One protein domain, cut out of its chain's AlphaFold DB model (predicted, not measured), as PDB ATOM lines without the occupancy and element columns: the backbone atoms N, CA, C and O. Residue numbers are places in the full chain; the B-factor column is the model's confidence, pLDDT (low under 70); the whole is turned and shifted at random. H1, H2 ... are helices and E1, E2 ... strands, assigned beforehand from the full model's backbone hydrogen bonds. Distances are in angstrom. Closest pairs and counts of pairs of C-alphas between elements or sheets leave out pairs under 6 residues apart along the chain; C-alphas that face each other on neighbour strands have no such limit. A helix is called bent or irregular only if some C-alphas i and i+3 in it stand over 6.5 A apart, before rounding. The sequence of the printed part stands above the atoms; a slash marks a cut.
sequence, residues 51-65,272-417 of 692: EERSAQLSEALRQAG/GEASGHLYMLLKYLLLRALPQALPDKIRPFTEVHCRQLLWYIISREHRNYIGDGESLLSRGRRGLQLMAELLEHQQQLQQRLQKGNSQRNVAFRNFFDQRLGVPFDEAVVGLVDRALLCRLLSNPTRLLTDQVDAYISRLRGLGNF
ATOM      1  N   GLU A  51     578.563 282.046 511.779       83.81
ATOM      2  CA  GLU A  51     579.606 282.178 512.780       83.81
ATOM      3  C   GLU A  51     580.448 280.896 512.828       83.81
ATOM      4  O   GLU A  51     581.668 280.956 512.665       83.81
ATOM      5  N   GLU A  52     579.811 279.723 512.919       84.75
ATOM      6  CA  GLU A  52     580.490 278.421 512.860       84.75
ATOM      7  C   GLU A  52     581.192 278.195 511.515       84.75
ATOM      8  O   GLU A  52     582.344 277.758 511.493       84.75
ATOM      9  N   ARG A  53     580.556 278.529 510.382       86.31
ATOM     10  CA  ARG A  53     581.206 278.440 509.056       86.31
ATOM     11  C   ARG A  53     582.401 279.386 508.940       86.31
ATOM     12  O   ARG A  53     583.436 279.003 508.393       86.31
ATOM     13  N   SER A  54     582.292 280.594 509.486       88.25
ATOM     14  CA  SER A  54     583.375 281.585 509.520       88.25
ATOM     15  C   SER A  54     584.545 281.130 510.389       88.25
ATOM     16  O   SER A  54     585.700 281.291 509.986       88.25
ATOM     17  N   ALA A  55     584.264 280.520 511.541       86.94
ATOM     18  CA  ALA A  55     585.272 279.921 512.409       86.94
ATOM     19  C   ALA A  55     585.956 278.732 511.717       86.94
ATOM     20  O   ALA A  55     587.182 278.683 511.649       86.94
ATOM     21  N   GLN A  56     585.184 277.826 511.107       88.38
ATOM     22  CA  GLN A  56     585.713 276.678 510.363       88.38
ATOM     23  C   GLN A  56     586.561 277.077 509.145       88.38
ATOM     24  O   GLN A  56     587.544 276.396 508.848       88.38
ATOM     25  N   LEU A  57     586.211 278.163 508.450       87.44
ATOM     26  CA  LEU A  57     587.016 278.714 507.360       87.44
ATOM     27  C   LEU A  57     588.319 279.332 507.876       87.44
ATOM     28  O   LEU A  57     589.378 279.019 507.342       87.44
ATOM     29  N   SER A  58     588.253 280.155 508.926       86.12
ATOM     30  CA  SER A  58     589.442 280.757 509.556       86.12
ATOM     31  C   SER A  58     590.407 279.682 510.077       86.12
ATOM     32  O   SER A  58     591.610 279.755 509.846       86.12
ATOM     33  N   GLU A  59     589.876 278.624 510.696       82.12
ATOM     34  CA  GLU A  59     590.637 277.453 511.140       82.12
ATOM     35  C   GLU A  59     591.323 276.740 509.967       82.12
ATOM     36  O   GLU A  59     592.534 276.524 509.988       82.12
ATOM     37  N   ALA A  60     590.575 276.428 508.905       73.44
ATOM     38  CA  ALA A  60     591.121 275.756 507.728       73.44
ATOM     39  C   ALA A  60     592.178 276.614 507.000       73.44
ATOM     40  O   ALA A  60     593.144 276.076 506.458       73.44
ATOM     41  N   LEU A  61     592.036 277.945 507.021       76.12
ATOM     42  CA  LEU A  61     593.049 278.876 506.524       76.12
ATOM     43  C   LEU A  61     594.318 278.847 507.392       76.12
ATOM     44  O   LEU A  61     595.427 278.763 506.854       76.12
ATOM     45  N   ARG A  62     594.178 278.852 508.723       74.19
ATOM     46  CA  ARG A  62     595.314 278.775 509.653       74.19
ATOM     47  C   ARG A  62     596.086 277.463 509.494       74.19
ATOM     48  O   ARG A  62     597.307 277.490 509.366       74.19
ATOM     49  N   GLN A  63     595.376 276.336 509.400       65.31
ATOM     50  CA  GLN A  63     595.952 275.003 509.160       65.31
ATOM     51  C   GLN A  63     596.637 274.884 507.790       65.31
ATOM     52  O   GLN A  63     597.653 274.204 507.662       65.31
ATOM     53  N   ALA A  64     596.145 275.595 506.770       60.56
ATOM     54  CA  ALA A  64     596.820 275.737 505.480       60.56
ATOM     55  C   ALA A  64     598.035 276.698 505.520       60.56
ATOM     56  O   ALA A  64     598.664 276.943 504.492       60.56
ATOM     57  N   GLY A  65     598.396 277.246 506.684       60.00
ATOM     58  CA  GLY A  65     599.565 278.105 506.866       60.00
ATOM     59  C   GLY A  65     599.365 279.560 506.438       60.00
ATOM     60  O   GLY A  65     600.356 280.269 506.247       60.00
ATOM     61  N   GLY A 272     597.114 291.791 509.831       76.81
ATOM     62  CA  GLY A 272     596.823 290.778 510.847       76.81
ATOM     63  C   GLY A 272     596.014 289.597 510.302       76.81
ATOM     64  O   GLY A 272     595.587 289.597 509.148       76.81
ATOM     65  N   GLU A 273     595.769 288.590 511.146       80.06
ATOM     66  CA  GLU A 273     595.117 287.336 510.729       80.06
ATOM     67  C   GLU A 273     593.730 287.557 510.113       80.06
ATOM     68  O   GLU A 273     593.460 287.064 509.020       80.06
ATOM     69  N   ALA A 274     592.903 288.403 510.730       82.81
ATOM     70  CA  ALA A 274     591.563 288.723 510.244       82.81
ATOM     71  C   ALA A 274     591.540 289.331 508.823       82.81
ATOM     72  O   ALA A 274     590.755 288.890 507.979       82.81
ATOM     73  N   SER A 275     592.398 290.318 508.524       83.38
ATOM     74  CA  SER A 275     592.499 290.901 507.173       83.38
ATOM     75  C   SER A 275     593.208 289.978 506.191       83.38
ATOM     76  O   SER A 275     592.865 289.982 505.012       83.38
ATOM     77  N   GLY A 276     594.157 289.164 506.654       81.50
ATOM     78  CA  GLY A 276     594.824 288.149 505.844       81.50
ATOM     79  C   GLY A 276     593.866 287.052 505.372       81.50
ATOM     80  O   GLY A 276     593.831 286.715 504.188       81.50
ATOM     81  N   HIS A 277     593.018 286.545 506.270       85.69
ATOM     82  CA  HIS A 277     591.963 285.580 505.941       85.69
ATOM     83  C   HIS A 277     590.887 286.194 505.043       85.69
ATOM     84  O   HIS A 277     590.477 285.558 504.072       85.69
ATOM     85  N   LEU A 278     590.488 287.449 505.289       88.19
ATOM     86  CA  LEU A 278     589.579 288.186 504.405       88.19
ATOM     87  C   LEU A 278     590.172 288.373 503.001       88.19
ATOM     88  O   LEU A 278     589.485 288.129 502.010       88.19
ATOM     89  N   TYR A 279     591.450 288.745 502.901       86.56
ATOM     90  CA  TYR A 279     592.164 288.840 501.630       86.56
ATOM     91  C   TYR A 279     592.156 287.501 500.887       86.56
ATOM     92  O   TYR A 279     591.839 287.474 499.700       86.56
ATOM     93  N   MET A 280     592.415 286.384 501.574       83.81
ATOM     94  CA  MET A 280     592.386 285.052 500.960       83.81
ATOM     95  C   MET A 280     590.986 284.612 500.519       83.81
ATOM     96  O   MET A 280     590.848 284.048 499.430       83.81
ATOM     97  N   LEU A 281     589.944 284.933 501.292       86.88
ATOM     98  CA  LEU A 281     588.552 284.712 500.898       86.88
ATOM     99  C   LEU A 281     588.190 285.530 499.648       86.88
ATOM    100  O   LEU A 281     587.710 284.965 498.667       86.88
ATOM    101  N   LEU A 282     588.479 286.834 499.630       88.06
ATOM    102  CA  LEU A 282     588.229 287.698 498.468       88.06
ATOM    103  C   LEU A 282     589.039 287.254 497.242       88.06
ATOM    104  O   LEU A 282     588.500 287.207 496.138       88.06
ATOM    105  N   LYS A 283     590.301 286.852 497.432       84.19
ATOM    106  CA  LYS A 283     591.181 286.312 496.387       84.19
ATOM    107  C   LYS A 283     590.602 285.025 495.780       84.19
ATOM    108  O   LYS A 283     590.547 284.904 494.557       84.19
ATOM    109  N   TYR A 284     590.094 284.097 496.598       83.75
ATOM    110  CA  TYR A 284     589.389 282.901 496.117       83.75
ATOM    111  C   TYR A 284     588.093 283.256 495.366       83.75
ATOM    112  O   TYR A 284     587.853 282.758 494.262       83.75
ATOM    113  N   LEU A 285     587.272 284.146 495.927       85.75
ATOM    114  CA  LEU A 285     585.980 284.513 495.347       85.75
ATOM    115  C   LEU A 285     586.137 285.222 493.995       85.75
ATOM    116  O   LEU A 285     585.514 284.819 493.017       85.75
ATOM    117  N   LEU A 286     587.004 286.232 493.907       83.12
ATOM    118  CA  LEU A 286     587.176 287.049 492.703       83.12
ATOM    119  C   LEU A 286     587.958 286.336 491.592       83.12
ATOM    120  O   LEU A 286     587.662 286.546 490.416       83.12
ATOM    121  N   LEU A 287     588.947 285.501 491.938       79.44
ATOM    122  CA  LEU A 287     589.863 284.893 490.957       79.44
ATOM    123  C   LEU A 287     589.536 283.432 490.622       79.44
ATOM    124  O   LEU A 287     590.095 282.895 489.661       79.44
ATOM    125  N   ARG A 288     588.639 282.785 491.381       78.81
ATOM    126  CA  ARG A 288     588.258 281.380 491.166       78.81
ATOM    127  C   ARG A 288     586.755 281.124 491.185       78.81
ATOM    128  O   ARG A 288     586.288 280.432 490.284       78.81
ATOM    129  N   ALA A 289     585.994 281.650 492.145       81.88
ATOM    130  CA  ALA A 289     584.542 281.421 492.197       81.88
ATOM    131  C   ALA A 289     583.784 282.200 491.110       81.88
ATOM    132  O   ALA A 289     583.095 281.603 490.288       81.88
ATOM    133  N   LEU A 290     583.963 283.522 491.051       82.56
ATOM    134  CA  LEU A 290     583.283 284.396 490.097       82.56
ATOM    135  C   LEU A 290     583.536 284.007 488.627       82.56
ATOM    136  O   LEU A 290     582.558 283.944 487.887       82.56
ATOM    137  N   PRO A 291     584.764 283.656 488.187       80.50
ATOM    138  CA  PRO A 291     584.985 283.109 486.849       80.50
ATOM    139  C   PRO A 291     584.120 281.885 486.536       80.50
ATOM    140  O   PRO A 291     583.623 281.773 485.427       80.50
ATOM    141  N   GLN A 292     583.867 280.985 487.492       80.50
ATOM    142  CA  GLN A 292     582.995 279.823 487.257       80.50
ATOM    143  C   GLN A 292     581.514 280.207 487.077       80.50
ATOM    144  O   GLN A 292     580.771 279.436 486.475       80.50
ATOM    145  N   ALA A 293     581.099 281.377 487.571       76.19
ATOM    146  CA  ALA A 293     579.756 281.931 487.403       76.19
ATOM    147  C   ALA A 293     579.609 282.837 486.159       76.19
ATOM    148  O   ALA A 293     578.503 283.298 485.872       76.19
ATOM    149  N   LEU A 294     580.700 283.110 485.434       75.56
ATOM    150  CA  LEU A 294     580.706 283.932 484.222       75.56
ATOM    151  C   LEU A 294     580.642 283.073 482.946       75.56
ATOM    152  O   LEU A 294     581.177 281.958 482.928       75.56
ATOM    153  N   PRO A 295     580.061 283.605 481.850       65.69
ATOM    154  CA  PRO A 295     580.221 283.030 480.517       65.69
ATOM    155  C   PRO A 295     581.701 282.785 480.186       65.69
ATOM    156  O   PRO A 295     582.579 283.554 480.586       65.69
ATOM    157  N   ASP A 296     581.972 281.671 479.507       69.50
ATOM    158  CA  ASP A 296     583.297 281.253 479.017       69.50
ATOM    159  C   ASP A 296     584.420 281.157 480.070       69.50
ATOM    160  O   ASP A 296     585.597 281.015 479.735       69.50
ATOM    161  N   LYS A 297     584.070 281.163 481.365       67.62
ATOM    162  CA  LYS A 297     584.998 281.053 482.508       67.62
ATOM    163  C   LYS A 297     586.101 282.119 482.530       67.62
ATOM    164  O   LYS A 297     587.209 281.886 483.026       67.62
ATOM    165  N   ILE A 298     585.789 283.296 481.995       67.75
ATOM    166  CA  ILE A 298     586.718 284.416 481.862       67.75
ATOM    167  C   ILE A 298     587.139 284.932 483.251       67.75
ATOM    168  O   ILE A 298     586.346 284.958 484.192       67.75
ATOM    169  N   ARG A 299     588.403 285.357 483.388       69.88
ATOM    170  CA  ARG A 299     588.962 285.938 484.622       69.88
ATOM    171  C   ARG A 299     589.043 287.469 484.509       69.88
ATOM    172  O   ARG A 299     590.027 287.963 483.973       69.88
ATOM    173  N   PRO A 300     588.042 288.231 484.996       70.31
ATOM    174  CA  PRO A 300     588.017 289.693 484.872       70.31
ATOM    175  C   PRO A 300     588.964 290.414 485.833       70.31
ATOM    176  O   PRO A 300     589.334 291.558 485.585       70.31
ATOM    177  N   PHE A 301     589.347 289.766 486.933       75.69
ATOM    178  CA  PHE A 301     590.179 290.354 487.976       75.69
ATOM    179  C   PHE A 301     591.536 289.662 488.067       75.69
ATOM    180  O   PHE A 301     591.719 288.518 487.651       75.69
ATOM    181  N   THR A 302     592.482 290.377 488.667       72.88
ATOM    182  CA  THR A 302     593.839 289.913 488.971       72.88
ATOM    183  C   THR A 302     594.129 290.098 490.460       72.88
ATOM    184  O   THR A 302     593.370 290.751 491.181       72.88
ATOM    185  N   GLU A 303     595.248 289.561 490.942       72.12
ATOM    186  CA  GLU A 303     595.670 289.701 492.345       72.12
ATOM    187  C   GLU A 303     595.815 291.173 492.762       72.12
ATOM    188  O   GLU A 303     595.423 291.532 493.870       72.12
ATOM    189  N   VAL A 304     596.247 292.044 491.840       73.44
ATOM    190  CA  VAL A 304     596.327 293.501 492.044       73.44
ATOM    191  C   VAL A 304     594.969 294.077 492.454       73.44
ATOM    192  O   VAL A 304     594.890 294.819 493.426       73.44
ATOM    193  N   HIS A 305     593.879 293.681 491.787       78.50
ATOM    194  CA  HIS A 305     592.527 294.126 492.144       78.50
ATOM    195  C   HIS A 305     592.144 293.697 493.569       78.50
ATOM    196  O   HIS A 305     591.538 294.471 494.305       78.50
ATOM    197  N   CYS A 306     592.553 292.495 493.988       82.31
ATOM    198  CA  CYS A 306     592.286 291.977 495.331       82.31
ATOM    199  C   CYS A 306     593.075 292.744 496.409       82.31
ATOM    200  O   CYS A 306     592.524 293.048 497.465       82.31
ATOM    201  N   ARG A 307     594.347 293.090 496.146       80.56
ATOM    202  CA  ARG A 307     595.179 293.895 497.066       80.56
ATOM    203  C   ARG A 307     594.636 295.314 497.206       80.56
ATOM    204  O   ARG A 307     594.479 295.819 498.311       80.56
ATOM    205  N   GLN A 308     594.262 295.927 496.089       83.50
ATOM    206  CA  GLN A 308     593.719 297.282 496.070       83.50
ATOM    207  C   GLN A 308     592.345 297.353 496.762       83.50
ATOM    208  O   GLN A 308     592.094 298.285 497.525       83.50
ATOM    209  N   LEU A 309     591.490 296.336 496.586       86.31
ATOM    210  CA  LEU A 309     590.247 296.182 497.350       86.31
ATOM    211  C   LEU A 309     590.511 296.056 498.861       86.31
ATOM    212  O   LEU A 309     589.844 296.735 499.637       86.31
ATOM    213  N   LEU A 310     591.500 295.255 499.282       86.31
ATOM    214  CA  LEU A 310     591.891 295.136 500.694       86.31
ATOM    215  C   LEU A 310     592.271 296.500 501.295       86.31
ATOM    216  O   LEU A 310     591.810 296.832 502.386       86.31
ATOM    217  N   TRP A 311     593.043 297.320 500.575       85.50
ATOM    218  CA  TRP A 311     593.384 298.675 501.024       85.50
ATOM    219  C   TRP A 311     592.153 299.577 501.153       85.50
ATOM    220  O   TRP A 311     592.024 300.285 502.152       85.50
ATOM    221  N   TYR A 312     591.202 299.506 500.214       85.56
ATOM    222  CA  TYR A 312     589.934 300.226 500.351       85.56
ATOM    223  C   TYR A 312     589.128 299.773 501.581       85.56
ATOM    224  O   TYR A 312     588.616 300.644 502.284       85.56
ATOM    225  N   ILE A 313     589.068 298.469 501.889       85.06
ATOM    226  CA  ILE A 313     588.398 297.938 503.095       85.06
ATOM    227  C   ILE A 313     589.058 298.495 504.363       85.06
ATOM    228  O   ILE A 313     588.396 299.177 505.145       85.06
ATOM    229  N   ILE A 314     590.373 298.301 504.524       81.06
ATOM    230  CA  ILE A 314     591.120 298.764 505.709       81.06
ATOM    231  C   ILE A 314     590.987 300.292 505.872       81.06
ATOM    232  O   ILE A 314     590.818 300.793 506.983       81.06
ATOM    233  N   SER A 315     590.964 301.044 504.766       79.69
ATOM    234  CA  SER A 315     590.758 302.499 504.784       79.69
ATOM    235  C   SER A 315     589.328 302.968 505.068       79.69
ATOM    236  O   SER A 315     589.136 304.151 505.331       79.69
ATOM    237  N   ARG A 316     588.312 302.103 504.970       76.69
ATOM    238  CA  ARG A 316     586.933 302.444 505.359       76.69
ATOM    239  C   ARG A 316     586.650 302.049 506.811       76.69
ATOM    240  O   ARG A 316     585.917 302.761 507.486       76.69
ATOM    241  N   GLU A 317     587.249 300.962 507.295       69.88
ATOM    242  CA  GLU A 317     586.996 300.413 508.640       69.88
ATOM    243  C   GLU A 317     587.817 301.097 509.758       69.88
ATOM    244  O   GLU A 317     587.408 301.061 510.913       69.88
ATOM    245  N   HIS A 318     588.911 301.774 509.385       54.25
ATOM    246  CA  HIS A 318     589.703 302.865 509.995       54.25
ATOM    247  C   HIS A 318     589.763 303.173 511.510       54.25
ATOM    248  O   HIS A 318     590.767 303.741 511.944       54.25
ATOM    249  N   ARG A 319     588.707 302.934 512.289       45.22
ATOM    250  CA  ARG A 319     588.592 303.292 513.714       45.22
ATOM    251  C   ARG A 319     588.440 302.100 514.644       45.22
ATOM    252  O   ARG A 319     588.708 302.254 515.828       45.22
ATOM    253  N   ASN A 320     588.087 300.937 514.110       38.66
ATOM    254  CA  ASN A 320     588.153 299.685 514.843       38.66
ATOM    255  C   ASN A 320     589.191 298.787 514.169       38.66
ATOM    256  O   ASN A 320     589.258 298.716 512.939       38.66
ATOM    257  N   TYR A 321     589.951 298.049 514.985       46.44
ATOM    258  CA  TYR A 321     590.452 296.736 514.577       46.44
ATOM    259  C   TYR A 321     589.326 296.000 513.846       46.44
ATOM    260  O   TYR A 321     588.185 296.076 514.290       46.44
ATOM    261  N   ILE A 322     589.643 295.331 512.735       50.78
ATOM    262  CA  ILE A 322     588.686 294.605 511.883       50.78
ATOM    263  C   ILE A 322     587.720 293.797 512.764       50.78
ATOM    264  O   ILE A 322     588.120 292.806 513.371       50.78
ATOM    265  N   GLY A 323     586.478 294.289 512.857       47.59
ATOM    266  CA  GLY A 323     585.703 294.307 514.108       47.59
ATOM    267  C   GLY A 323     585.658 292.995 514.875       47.59
ATOM    268  O   GLY A 323     585.025 292.054 514.390       47.59
ATOM    269  N   ASP A 324     586.271 292.944 516.062       48.25
ATOM    270  CA  ASP A 324     586.128 291.814 516.985       48.25
ATOM    271  C   ASP A 324     584.636 291.503 517.189       48.25
ATOM    272  O   ASP A 324     583.852 292.365 517.588       48.25
ATOM    273  N   GLY A 325     584.240 290.277 516.837       58.44
ATOM    274  CA  GLY A 325     582.848 289.814 516.844       58.44
ATOM    275  C   GLY A 325     582.189 289.636 515.469       58.44
ATOM    276  O   GLY A 325     581.188 288.932 515.388       58.44
ATOM    277  N   GLU A 326     582.724 290.189 514.373       74.12
ATOM    278  CA  GLU A 326     582.112 290.002 513.046       74.12
ATOM    279  C   GLU A 326     582.647 288.784 512.271       74.12
ATOM    280  O   GLU A 326     583.856 288.594 512.116       74.12
ATOM    281  N   SER A 327     581.720 288.008 511.701       85.44
ATOM    282  CA  SER A 327     581.995 286.826 510.880       85.44
ATOM    283  C   SER A 327     582.878 287.142 509.650       85.44
ATOM    284  O   SER A 327     582.729 288.162 508.964       85.44
ATOM    285  N   LEU A 328     583.796 286.226 509.319       87.50
ATOM    286  CA  LEU A 328     584.638 286.307 508.118       87.50
ATOM    287  C   LEU A 328     583.788 286.352 506.831       87.50
ATOM    288  O   LEU A 328     584.162 287.016 505.862       87.50
ATOM    289  N   LEU A 329     582.629 285.689 506.830       88.50
ATOM    290  CA  LEU A 329     581.709 285.652 505.693       88.50
ATOM    291  C   LEU A 329     580.945 286.973 505.509       88.50
ATOM    292  O   LEU A 329     580.794 287.425 504.372       88.50
ATOM    293  N   SER A 330     580.555 287.646 506.594       85.88
ATOM    294  CA  SER A 330     579.959 288.987 506.559       85.88
ATOM    295  C   SER A 330     580.941 290.015 505.996       85.88
ATOM    296  O   SER A 330     580.619 290.739 505.049       85.88
ATOM    297  N   ARG A 331     582.193 289.993 506.469       85.75
ATOM    298  CA  ARG A 331     583.277 290.815 505.906       85.75
ATOM    299  C   ARG A 331     583.519 290.497 504.425       85.75
ATOM    300  O   ARG A 331     583.692 291.410 503.618       85.75
ATOM    301  N   GLY A 332     583.447 289.218 504.045       88.94
ATOM    302  CA  GLY A 332     583.474 288.766 502.651       88.94
ATOM    303  C   GLY A 332     582.361 289.389 501.798       88.94
ATOM    304  O   GLY A 332     582.648 289.919 500.723       88.94
ATOM    305  N   ARG A 333     581.108 289.412 502.289       88.31
ATOM    306  CA  ARG A 333     579.985 290.096 501.616       88.31
ATOM    307  C   ARG A 333     580.267 291.576 501.409       88.31
ATOM    308  O   ARG A 333     580.124 292.051 500.285       88.31
ATOM    309  N   ARG A 334     580.700 292.287 502.457       86.44
ATOM    310  CA  ARG A 334     581.014 293.722 502.365       86.44
ATOM    311  C   ARG A 334     582.143 294.007 501.380       86.44
ATOM    312  O   ARG A 334     582.058 294.974 500.631       86.44
ATOM    313  N   GLY A 335     583.166 293.155 501.324       88.81
ATOM    314  CA  GLY A 335     584.240 293.271 500.337       88.81
ATOM    315  C   GLY A 335     583.746 293.119 498.892       88.81
ATOM    316  O   GLY A 335     584.135 293.904 498.029       88.81
ATOM    317  N   LEU A 336     582.840 292.171 498.619       89.38
ATOM    318  CA  LEU A 336     582.220 292.031 497.293       89.38
ATOM    319  C   LEU A 336     581.282 293.209 496.957       89.38
ATOM    320  O   LEU A 336     581.333 293.715 495.838       89.38
ATOM    321  N   GLN A 337     580.492 293.697 497.919       87.00
ATOM    322  CA  GLN A 337     579.647 294.889 497.752       87.00
ATOM    323  C   GLN A 337     580.485 296.137 497.443       87.00
ATOM    324  O   GLN A 337     580.204 296.843 496.480       87.00
ATOM    325  N   LEU A 338     581.573 296.360 498.185       86.69
ATOM    326  CA  LEU A 338     582.528 297.436 497.926       86.69
ATOM    327  C   LEU A 338     583.160 297.322 496.531       86.69
ATOM    328  O   LEU A 338     583.339 298.328 495.847       86.69
ATOM    329  N   MET A 339     583.472 296.103 496.078       86.62
ATOM    330  CA  MET A 339     583.952 295.879 494.714       86.62
ATOM    331  C   MET A 339     582.899 296.293 493.674       86.62
ATOM    332  O   MET A 339     583.249 296.928 492.680       86.62
ATOM    333  N   ALA A 340     581.615 295.997 493.914       84.00
ATOM    334  CA  ALA A 340     580.512 296.438 493.060       84.00
ATOM    335  C   ALA A 340     580.357 297.972 493.047       84.00
ATOM    336  O   ALA A 340     580.322 298.558 491.967       84.00
ATOM    337  N   GLU A 341     580.360 298.630 494.215       82.81
ATOM    338  CA  GLU A 341     580.315 300.099 494.340       82.81
ATOM    339  C   GLU A 341     581.436 300.776 493.537       82.81
ATOM    340  O   GLU A 341     581.209 301.741 492.802       82.81
ATOM    341  N   LEU A 342     582.669 300.269 493.664       79.19
ATOM    342  CA  LEU A 342     583.838 300.828 492.986       79.19
ATOM    343  C   LEU A 342     583.733 300.679 491.459       79.19
ATOM    344  O   LEU A 342     584.116 301.603 490.735       79.19
ATOM    345  N   LEU A 343     583.190 299.557 490.971       77.62
ATOM    346  CA  LEU A 343     582.938 299.311 489.546       77.62
ATOM    347  C   LEU A 343     581.800 300.181 488.995       77.62
ATOM    348  O   LEU A 343     581.943 300.746 487.908       77.62
ATOM    349  N   GLU A 344     580.706 300.333 489.743       76.56
ATOM    350  CA  GLU A 344     579.576 301.181 489.361       76.56
ATOM    351  C   GLU A 344     579.991 302.656 489.290       76.56
ATOM    352  O   GLU A 344     579.734 303.330 488.292       76.56
ATOM    353  N   HIS A 345     580.742 303.144 490.280       74.25
ATOM    354  CA  HIS A 345     581.288 304.500 490.260       74.25
ATOM    355  C   HIS A 345     582.219 304.734 489.053       74.25
ATOM    356  O   HIS A 345     582.170 305.804 488.440       74.25
ATOM    357  N   GLN A 346     583.021 303.739 488.631       69.56
ATOM    358  CA  GLN A 346     583.760 303.845 487.361       69.56
ATOM    359  C   GLN A 346     582.819 303.917 486.150       69.56
ATOM    360  O   GLN A 346     583.043 304.738 485.261       69.56
ATOM    361  N   GLN A 347     581.768 303.096 486.095       69.94
ATOM    362  CA  GLN A 347     580.806 303.095 484.987       69.94
ATOM    363  C   GLN A 347     580.088 304.448 484.843       69.94
ATOM    364  O   GLN A 347     580.005 304.986 483.736       69.94
ATOM    365  N   GLN A 348     579.652 305.047 485.953       70.31
ATOM    366  CA  GLN A 348     579.035 306.376 485.976       70.31
ATOM    367  C   GLN A 348     580.019 307.477 485.533       70.31
ATOM    368  O   GLN A 348     579.668 308.354 484.738       70.31
ATOM    369  N   LEU A 349     581.282 307.420 485.982       65.06
ATOM    370  CA  LEU A 349     582.335 308.332 485.517       65.06
ATOM    371  C   LEU A 349     582.574 308.214 484.006       65.06
ATOM    372  O   LEU A 349     582.715 309.236 483.336       65.06
ATOM    373  N   GLN A 350     582.576 307.000 483.448       63.03
ATOM    374  CA  GLN A 350     582.720 306.809 482.004       63.03
ATOM    375  C   GLN A 350     581.585 307.453 481.213       63.03
ATOM    376  O   GLN A 350     581.863 308.181 480.264       63.03
ATOM    377  N   GLN A 351     580.328 307.242 481.613       65.50
ATOM    378  CA  GLN A 351     579.167 307.837 480.939       65.50
ATOM    379  C   GLN A 351     579.235 309.373 480.924       65.50
ATOM    380  O   GLN A 351     578.853 310.009 479.943       65.50
ATOM    381  N   ARG A 352     579.788 309.986 481.981       62.78
ATOM    382  CA  ARG A 352     580.036 311.438 482.038       62.78
ATOM    383  C   ARG A 352     581.187 311.890 481.131       62.78
ATOM    384  O   ARG A 352     581.113 312.981 480.570       62.78
ATOM    385  N   LEU A 353     582.237 311.078 480.991       57.16
ATOM    386  CA  LEU A 353     583.450 311.399 480.222       57.16
ATOM    387  C   LEU A 353     583.345 311.077 478.721       57.16
ATOM    388  O   LEU A 353     584.036 311.705 477.923       57.16
ATOM    389  N   GLN A 354     582.450 310.171 478.315       52.16
ATOM    390  CA  GLN A 354     582.189 309.812 476.909       52.16
ATOM    391  C   GLN A 354     581.571 310.946 476.064       52.16
ATOM    392  O   GLN A 354     581.393 310.782 474.862       52.16
ATOM    393  N   LYS A 355     581.317 312.127 476.646       49.28
ATOM    394  CA  LYS A 355     581.035 313.359 475.887       49.28
ATOM    395  C   LYS A 355     582.259 313.921 475.135       49.28
ATOM    396  O   LYS A 355     582.109 314.900 474.411       49.28
ATOM    397  N   GLY A 356     583.449 313.328 475.285       42.72
ATOM    398  CA  GLY A 356     584.639 313.620 474.477       42.72
ATOM    399  C   GLY A 356     585.145 312.389 473.713       42.72
ATOM    400  O   GLY A 356     585.129 311.282 474.244       42.72
ATOM    401  N   ASN A 357     585.646 312.597 472.488       36.00
ATOM    402  CA  ASN A 357     586.062 311.579 471.497       36.00
ATOM    403  C   ASN A 357     587.308 310.727 471.865       36.00
ATOM    404  O   ASN A 357     588.033 310.258 470.988       36.00
ATOM    405  N   SER A 358     587.588 310.513 473.148       41.25
ATOM    406  CA  SER A 358     588.744 309.745 473.619       41.25
ATOM    407  C   SER A 358     588.290 308.420 474.227       41.25
ATOM    408  O   SER A 358     587.701 308.400 475.308       41.25
ATOM    409  N   GLN A 359     588.621 307.301 473.573       41.06
ATOM    410  CA  GLN A 359     588.550 305.969 474.181       41.06
ATOM    411  C   GLN A 359     589.533 305.904 475.362       41.06
ATOM    412  O   GLN A 359     590.709 305.590 475.199       41.06
ATOM    413  N   ARG A 360     589.068 306.255 476.565       47.22
ATOM    414  CA  ARG A 360     589.863 306.131 477.791       47.22
ATOM    415  C   ARG A 360     589.909 304.659 478.198       47.22
ATOM    416  O   ARG A 360     588.868 304.103 478.554       47.22
ATOM    417  N   ASN A 361     591.099 304.054 478.151       45.28
ATOM    418  CA  ASN A 361     591.323 302.690 478.635       45.28
ATOM    419  C   ASN A 361     590.842 302.569 480.082       45.28
ATOM    420  O   ASN A 361     591.137 303.417 480.925       45.28
ATOM    421  N   VAL A 362     590.033 301.543 480.344       47.81
ATOM    422  CA  VAL A 362     589.232 301.490 481.565       47.81
ATOM    423  C   VAL A 362     589.915 300.681 482.642       47.81
ATOM    424  O   VAL A 362     590.430 299.593 482.389       47.81
ATOM    425  N   ALA A 363     589.867 301.204 483.858       57.84
ATOM    426  CA  ALA A 363     590.674 300.698 484.938       57.84
ATOM    427  C   ALA A 363     589.993 300.881 486.296       57.84
ATOM    428  O   ALA A 363     589.285 301.861 486.537       57.84
ATOM    429  N   PHE A 364     590.239 299.932 487.191       65.62
ATOM    430  CA  PHE A 364     589.937 300.052 488.608       65.62
ATOM    431  C   PHE A 364     590.870 301.114 489.214       65.62
ATOM    432  O   PHE A 364     592.072 301.088 488.959       65.62
ATOM    433  N   ARG A 365     590.356 302.086 489.979       71.38
ATOM    434  CA  ARG A 365     591.212 303.159 490.519       71.38
ATOM    435  C   ARG A 365     592.226 302.606 491.509       71.38
ATOM    436  O   ARG A 365     591.864 301.853 492.410       71.38
ATOM    437  N   ASN A 366     593.480 303.020 491.359       75.06
ATOM    438  CA  ASN A 366     594.507 302.705 492.334       75.06
ATOM    439  C   ASN A 366     594.215 303.440 493.659       75.06
ATOM    440  O   ASN A 366     593.809 304.604 493.687       75.06
ATOM    441  N   PHE A 367     594.420 302.733 494.765       76.31
ATOM    442  CA  PHE A 367     594.206 303.204 496.122       76.31
ATOM    443  C   PHE A 367     595.152 304.348 496.511       76.31
ATOM    444  O   PHE A 367     594.733 305.268 497.221       76.31
ATOM    445  N   PHE A 368     596.408 304.291 496.054       69.88
ATOM    446  CA  PHE A 368     597.482 305.213 496.427       69.88
ATOM    447  C   PHE A 368     597.440 306.520 495.614       69.88
ATOM    448  O   PHE A 368     597.536 307.593 496.214       69.88
ATOM    449  N   ASP A 369     597.186 306.467 494.298       66.12
ATOM    450  CA  ASP A 369     596.800 307.640 493.483       66.12
ATOM    451  C   ASP A 369     595.574 307.317 492.611       66.12
ATOM    452  O   ASP A 369     595.647 306.549 491.654       66.12
ATOM    453  N   GLN A 370     594.445 307.964 492.912       66.12
ATOM    454  CA  GLN A 370     593.163 307.748 492.233       66.12
ATOM    455  C   GLN A 370     593.106 308.236 490.776       66.12
ATOM    456  O   GLN A 370     592.115 307.960 490.094       66.12
ATOM    457  N   ARG A 371     594.116 308.976 490.296       57.47
ATOM    458  CA  ARG A 371     594.273 309.288 488.866       57.47
ATOM    459  C   ARG A 371     594.809 308.087 488.089       57.47
ATOM    460  O   ARG A 371     594.557 307.995 486.893       57.47
ATOM    461  N   LEU A 372     595.520 307.175 488.753       59.34
ATOM    462  CA  LEU A 372     596.071 305.980 488.128       59.34
ATOM    463  C   LEU A 372     595.013 304.883 488.023       59.34
ATOM    464  O   LEU A 372     594.274 304.580 488.966       59.34
ATOM    465  N   GLY A 373     594.987 304.252 486.857       60.06
ATOM    466  CA  GLY A 373     594.161 303.094 486.585       60.06
ATOM    467  C   GLY A 373     594.938 301.786 486.716       60.06
ATOM    468  O   GLY A 373     595.924 301.588 486.015       60.06
ATOM    469  N   VAL A 374     594.440 300.856 487.532       64.38
ATOM    470  CA  VAL A 374     594.756 299.424 487.442       64.38
ATOM    471  C   VAL A 374     593.935 298.831 486.288       64.38
ATOM    472  O   VAL A 374     592.712 298.725 486.418       64.38
ATOM    473  N   PRO A 375     594.545 298.493 485.138       57.25
ATOM    474  CA  PRO A 375     593.795 297.978 484.002       57.25
ATOM    475  C   PRO A 375     593.202 296.604 484.326       57.25
ATOM    476  O   PRO A 375     593.850 295.752 484.940       57.25
ATOM    477  N   PHE A 376     591.977 296.378 483.859       59.22
ATOM    478  CA  PHE A 376     591.475 295.020 483.661       59.22
ATOM    479  C   PHE A 376     592.291 294.352 482.547       59.22
ATOM    480  O   PHE A 376     592.833 295.049 481.689       59.22
ATOM    481  N   ASP A 377     592.381 293.021 482.550       51.75
ATOM    482  CA  ASP A 377     593.062 292.292 481.473       51.75
ATOM    483  C   ASP A 377     592.417 292.675 480.125       51.75
ATOM    484  O   ASP A 377     591.200 292.548 479.956       51.75
ATOM    485  N   GLU A 378     593.203 293.231 479.196       42.12
ATOM    486  CA  GLU A 378     592.686 293.923 478.004       42.12
ATOM    487  C   GLU A 378     591.884 292.982 477.089       42.12
ATOM    488  O   GLU A 378     590.956 293.427 476.413       42.12
ATOM    489  N   ALA A 379     592.152 291.672 477.147       39.22
ATOM    490  CA  ALA A 379     591.369 290.649 476.454       39.22
ATOM    491  C   ALA A 379     589.932 290.490 476.997       39.22
ATOM    492  O   ALA A 379     589.062 289.971 476.301       39.22
ATOM    493  N   VAL A 380     589.661 290.928 478.231       47.25
ATOM    494  CA  VAL A 380     588.383 290.725 478.938       47.25
ATOM    495  C   VAL A 380     587.445 291.927 478.825       47.25
ATOM    496  O   VAL A 380     586.224 291.767 478.886       47.25
ATOM    497  N   VAL A 381     587.987 293.130 478.612       44.72
ATOM    498  CA  VAL A 381     587.225 294.397 478.609       44.72
ATOM    499  C   VAL A 381     586.139 294.446 477.522       44.72
ATOM    500  O   VAL A 381     585.153 295.161 477.691       44.72
ATOM    501  N   GLY A 382     586.285 293.671 476.441       46.62
ATOM    502  CA  GLY A 382     585.267 293.529 475.392       46.62
ATOM    503  C   GLY A 382     584.253 292.393 475.594       46.62
ATOM    504  O   GLY A 382     583.258 292.362 474.877       46.62
ATOM    505  N   LEU A 383     584.487 291.462 476.529       47.19
ATOM    506  CA  LEU A 383     583.720 290.209 476.650       47.19
ATOM    507  C   LEU A 383     582.793 290.146 477.871       47.19
ATOM    508  O   LEU A 383     581.803 289.418 477.840       47.19
ATOM    509  N   VAL A 384     583.086 290.885 478.947       54.56
ATOM    510  CA  VAL A 384     582.293 290.833 480.187       54.56
ATOM    511  C   VAL A 384     581.707 292.205 480.524       54.56
ATOM    512  O   VAL A 384     582.420 293.137 480.891       54.56
ATOM    513  N   ASP A 385     580.378 292.309 480.439       68.06
ATOM    514  CA  ASP A 385     579.614 293.499 480.823       68.06
ATOM    515  C   ASP A 385     579.820 293.853 482.310       68.06
ATOM    516  O   ASP A 385     579.672 293.012 483.205       68.06
ATOM    517  N   ARG A 386     580.103 295.129 482.607       70.94
ATOM    518  CA  ARG A 386     580.221 295.590 483.997       70.94
ATOM    519  C   ARG A 386     578.905 295.547 484.747       70.94
ATOM    520  O   ARG A 386     578.935 295.253 485.935       70.94
ATOM    521  N   ALA A 387     577.764 295.753 484.091       68.94
ATOM    522  CA  ALA A 387     576.479 295.600 484.762       68.94
ATOM    523  C   ALA A 387     576.204 294.130 485.131       68.94
ATOM    524  O   ALA A 387     575.487 293.872 486.097       68.94
ATOM    525  N   LEU A 388     576.789 293.146 484.436       74.56
ATOM    526  CA  LEU A 388     576.809 291.749 484.889       74.56
ATOM    527  C   LEU A 388     577.724 291.563 486.111       74.56
ATOM    528  O   LEU A 388     577.279 290.982 487.100       74.56
ATOM    529  N   LEU A 389     578.952 292.097 486.090       76.81
ATOM    530  CA  LEU A 389     579.873 292.019 487.237       76.81
ATOM    531  C   LEU A 389     579.288 292.675 488.494       76.81
ATOM    532  O   LEU A 389     579.273 292.045 489.547       76.81
ATOM    533  N   CYS A 390     578.743 293.889 488.383       74.62
ATOM    534  CA  CYS A 390     578.077 294.570 489.491       74.62
ATOM    535  C   CYS A 390     576.888 293.750 490.008       74.62
ATOM    536  O   CYS A 390     576.794 293.536 491.208       74.62
ATOM    537  N   ARG A 391     576.025 293.196 489.140       75.06
ATOM    538  CA  ARG A 391     574.901 292.340 489.581       75.06
ATOM    539  C   ARG A 391     575.350 291.080 490.327       75.06
ATOM    540  O   ARG A 391     574.708 290.708 491.305       75.06
ATOM    541  N   LEU A 392     576.428 290.429 489.884       77.38
ATOM    542  CA  LEU A 392     576.975 289.241 490.551       77.38
ATOM    543  C   LEU A 392     577.608 289.591 491.907       77.38
ATOM    544  O   LEU A 392     577.389 288.880 492.882       77.38
ATOM    545  N   LEU A 393     578.346 290.699 491.985       81.12
ATOM    546  CA  LEU A 393     579.022 291.149 493.205       81.12
ATOM    547  C   LEU A 393     578.056 291.761 494.239       81.12
ATOM    548  O   LEU A 393     578.236 291.549 495.437       81.12
ATOM    549  N   SER A 394     576.999 292.444 493.791       74.50
ATOM    550  CA  SER A 394     575.930 292.995 494.641       74.50
ATOM    551  C   SER A 394     574.963 291.937 495.188       74.50
ATOM    552  O   SER A 394     574.183 292.245 496.086       74.50
ATOM    553  N   ASN A 395     575.031 290.685 494.715       79.50
ATOM    554  CA  ASN A 395     574.373 289.534 495.345       79.50
ATOM    555  C   ASN A 395     575.420 288.543 495.904       79.50
ATOM    556  O   ASN A 395     575.550 287.414 495.417       79.50
ATOM    557  N   PRO A 396     576.199 288.953 496.926       76.19
ATOM    558  CA  PRO A 396     577.347 288.186 497.400       76.19
ATOM    559  C   PRO A 396     576.948 286.895 498.123       76.19
ATOM    560  O   PRO A 396     577.755 285.972 498.209       76.19
ATOM    561  N   THR A 397     575.710 286.808 498.624       72.38
ATOM    562  CA  THR A 397     575.188 285.641 499.348       72.38
ATOM    563  C   THR A 397     575.307 284.376 498.507       72.38
ATOM    564  O   THR A 397     575.846 283.388 498.987       72.38
ATOM    565  N   ARG A 398     574.917 284.424 497.226       71.31
ATOM    566  CA  ARG A 398     575.018 283.267 496.324       71.31
ATOM    567  C   ARG A 398     576.469 282.818 496.112       71.31
ATOM    568  O   ARG A 398     576.777 281.639 496.240       71.31
ATOM    569  N   LEU A 399     577.371 283.766 495.846       74.88
ATOM    570  CA  LEU A 399     578.802 283.496 495.652       74.88
ATOM    571  C   LEU A 399     579.476 282.883 496.886       74.88
ATOM    572  O   LEU A 399     580.425 282.121 496.730       74.88
ATOM    573  N   LEU A 400     579.008 283.212 498.093       78.25
ATOM    574  CA  LEU A 400     579.525 282.654 499.340       78.25
ATOM    575  C   LEU A 400     578.902 281.291 499.651       78.25
ATOM    576  O   LEU A 400     579.640 280.320 499.814       78.25
ATOM    577  N   THR A 401     577.571 281.191 499.690       71.00
ATOM    578  CA  THR A 401     576.865 279.948 500.037       71.00
ATOM    579  C   THR A 401     577.251 278.796 499.109       71.00
ATOM    580  O   THR A 401     577.545 277.708 499.592       71.00
ATOM    581  N   ASP A 402     577.362 279.041 497.800       69.31
ATOM    582  CA  ASP A 402     577.652 277.988 496.817       69.31
ATOM    583  C   ASP A 402     579.129 277.521 496.833       69.31
ATOM    584  O   ASP A 402     579.471 276.556 496.147       69.31
ATOM    585  N   GLN A 403     580.045 278.228 497.515       81.94
ATOM    586  CA  GLN A 403     581.499 278.067 497.309       81.94
ATOM    587  C   GLN A 403     582.355 278.021 498.581       81.94
ATOM    588  O   GLN A 403     583.496 277.557 498.504       81.94
ATOM    589  N   VAL A 404     581.851 278.471 499.733       82.19
ATOM    590  CA  VAL A 404     582.591 278.463 501.008       82.19
ATOM    591  C   VAL A 404     582.848 277.038 501.486       82.19
ATOM    592  O   VAL A 404     583.994 276.703 501.771       82.19
ATOM    593  N   ASP A 405     581.844 276.162 501.479       83.25
ATOM    594  CA  ASP A 405     582.012 274.776 501.938       83.25
ATOM    595  C   ASP A 405     582.951 273.986 501.005       83.25
ATOM    596  O   ASP A 405     583.788 273.194 501.451       83.25
ATOM    597  N   ALA A 406     582.917 274.292 499.702       80.81
ATOM    598  CA  ALA A 406     583.884 273.792 498.727       80.81
ATOM    599  C   ALA A 406     585.306 274.339 498.970       80.81
ATOM    600  O   ALA A 406     586.285 273.636 498.713       80.81
ATOM    601  N   TYR A 407     585.448 275.570 499.472       82.88
ATOM    602  CA  TYR A 407     586.742 276.154 499.828       82.88
ATOM    603  C   TYR A 407     587.307 275.532 501.114       82.88
ATOM    604  O   TYR A 407     588.447 275.070 501.101       82.88
ATOM    605  N   ILE A 408     586.497 275.414 502.172       78.75
ATOM    606  CA  ILE A 408     586.847 274.727 503.428       78.75
ATOM    607  C   ILE A 408     587.286 273.285 503.138       78.75
ATOM    608  O   ILE A 408     588.335 272.848 503.609       78.75
ATOM    609  N   SER A 409     586.530 272.563 502.306       78.12
ATOM    610  CA  SER A 409     586.848 271.179 501.927       78.12
ATOM    611  C   SER A 409     588.183 271.066 501.185       78.12
ATOM    612  O   SER A 409     588.965 270.158 501.468       78.12
ATOM    613  N   ARG A 410     588.497 272.012 500.283       73.00
ATOM    614  CA  ARG A 410     589.822 272.087 499.638       73.00
ATOM    615  C   ARG A 410     590.919 272.328 500.675       73.00
ATOM    616  O   ARG A 410     591.876 271.565 500.700       73.00
ATOM    617  N   LEU A 411     590.766 273.338 501.536       67.44
ATOM    618  CA  LEU A 411     591.744 273.695 502.574       67.44
ATOM    619  C   LEU A 411     592.048 272.511 503.511       67.44
ATOM    620  O   LEU A 411     593.214 272.182 503.717       67.44
ATOM    621  N   ARG A 412     591.021 271.798 503.993       67.94
ATOM    622  CA  ARG A 412     591.183 270.588 504.825       67.94
ATOM    623  C   ARG A 412     591.848 269.436 504.076       67.94
ATOM    624  O   ARG A 412     592.763 268.809 504.605       67.94
ATOM    625  N   GLY A 413     591.450 269.197 502.824       57.41
ATOM    626  CA  GLY A 413     592.086 268.195 501.964       57.41
ATOM    627  C   GLY A 413     593.583 268.445 501.744       57.41
ATOM    628  O   GLY A 413     594.328 267.499 501.516       57.41
ATOM    629  N   LEU A 414     594.035 269.698 501.863       51.78
ATOM    630  CA  LEU A 414     595.443 270.097 501.797       51.78
ATOM    631  C   LEU A 414     596.134 270.014 503.168       51.78
ATOM    632  O   LEU A 414     597.289 269.597 503.234       51.78
ATOM    633  N   GLY A 415     595.429 270.343 504.255       42.25
ATOM    634  CA  GLY A 415     595.903 270.165 505.632       42.25
ATOM    635  C   GLY A 415     596.313 268.717 505.927       42.25
ATOM    636  O   GLY A 415     597.398 268.483 506.458       42.25
ATOM    637  N   ASN A 416     595.529 267.747 505.446       35.62
ATOM    638  CA  ASN A 416     595.798 266.314 505.618       35.62
ATOM    639  C   ASN A 416     597.070 265.807 504.898       35.62
ATOM    640  O   ASN A 416     597.572 264.742 505.246       35.62
ATOM    641  N   PHE A 417     597.647 266.558 503.946       34.03
ATOM    642  CA  PHE A 417     598.981 266.258 503.387       34.03
ATOM    643  C   PHE A 417     600.140 266.700 504.301       34.03
ATOM    644  O   PHE A 417     601.301 266.410 504.001       34.03
TER     645      PHE A 417
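AT A GLANCE: This is residues 51 to 65 and 272 to 417 of the 692 residues of an uncharacterized protein of Macrostomum lignano (UniProt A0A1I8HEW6). One long helix, H4, makes the longest axis; H2 and H3 cross it, H5 and H6 run back along it, and H1 and H7 sit side by side across the end where H4 begins. A small hairpin, E1 and E2, packs over H4 beside H3, and residues 351 to 358 stick out at the other end. The printed part has 161 residues, with seven helices and two antiparallel strands in the order H1 H2 H3 H4 E1 E2 H5 H6 H7. It is mostly helix and compact, with a radius of gyration of the C-alphas of 16.6 A and spans of 56 by 40 by 25 A.

IN THESE COORDINATES: H1, residues 51 to 63, begins at C-alpha 51 (579.606, 282.178, 512.780). H2, residues 273 to 293, 28.4 A, has a kink of 29 degrees near residue 286 and is only just irregular: C-alphas 287 and 290 are 6.7 A apart. H3 is 303 to 317, 21.3 A; H4 is 328 to 353, 37.5 A. E1 is 363 to 365, E2 373 to 375, H5 386 to 393 and H6 396 to 401. H7, 404 to 415, ends at (595.903, 270.165, 505.632).

HOW THE PARTS SIT: The hub H4 touches five helices, among them H5, opposite ways at a shallow tilt of 14 degrees, C-alphas 340 and 390 closest at 4.7 A. H3 touches H4 about perpendicular, 77 degrees, C-alphas 309 and 339 closest at 6.8 A. H1 touches H7, C-alphas 60 and 411 closest at 5.6 A. N 364 and O 374 of the hairpin are 2.9 A apart, within hydrogen-bond range. Every O i to N i+4 pair is within range in H1, H3, H4, H5, H6 and H7; in H2, 14 of 17.

THE WHOLE: Residues 66 to 271 are not printed; C-alphas 65 and 272 are 13.6 A apart. No link printed whole is long. Mean pLDDT of the printed part is 71.2, with 62 residues under 70, among them 349 to 364.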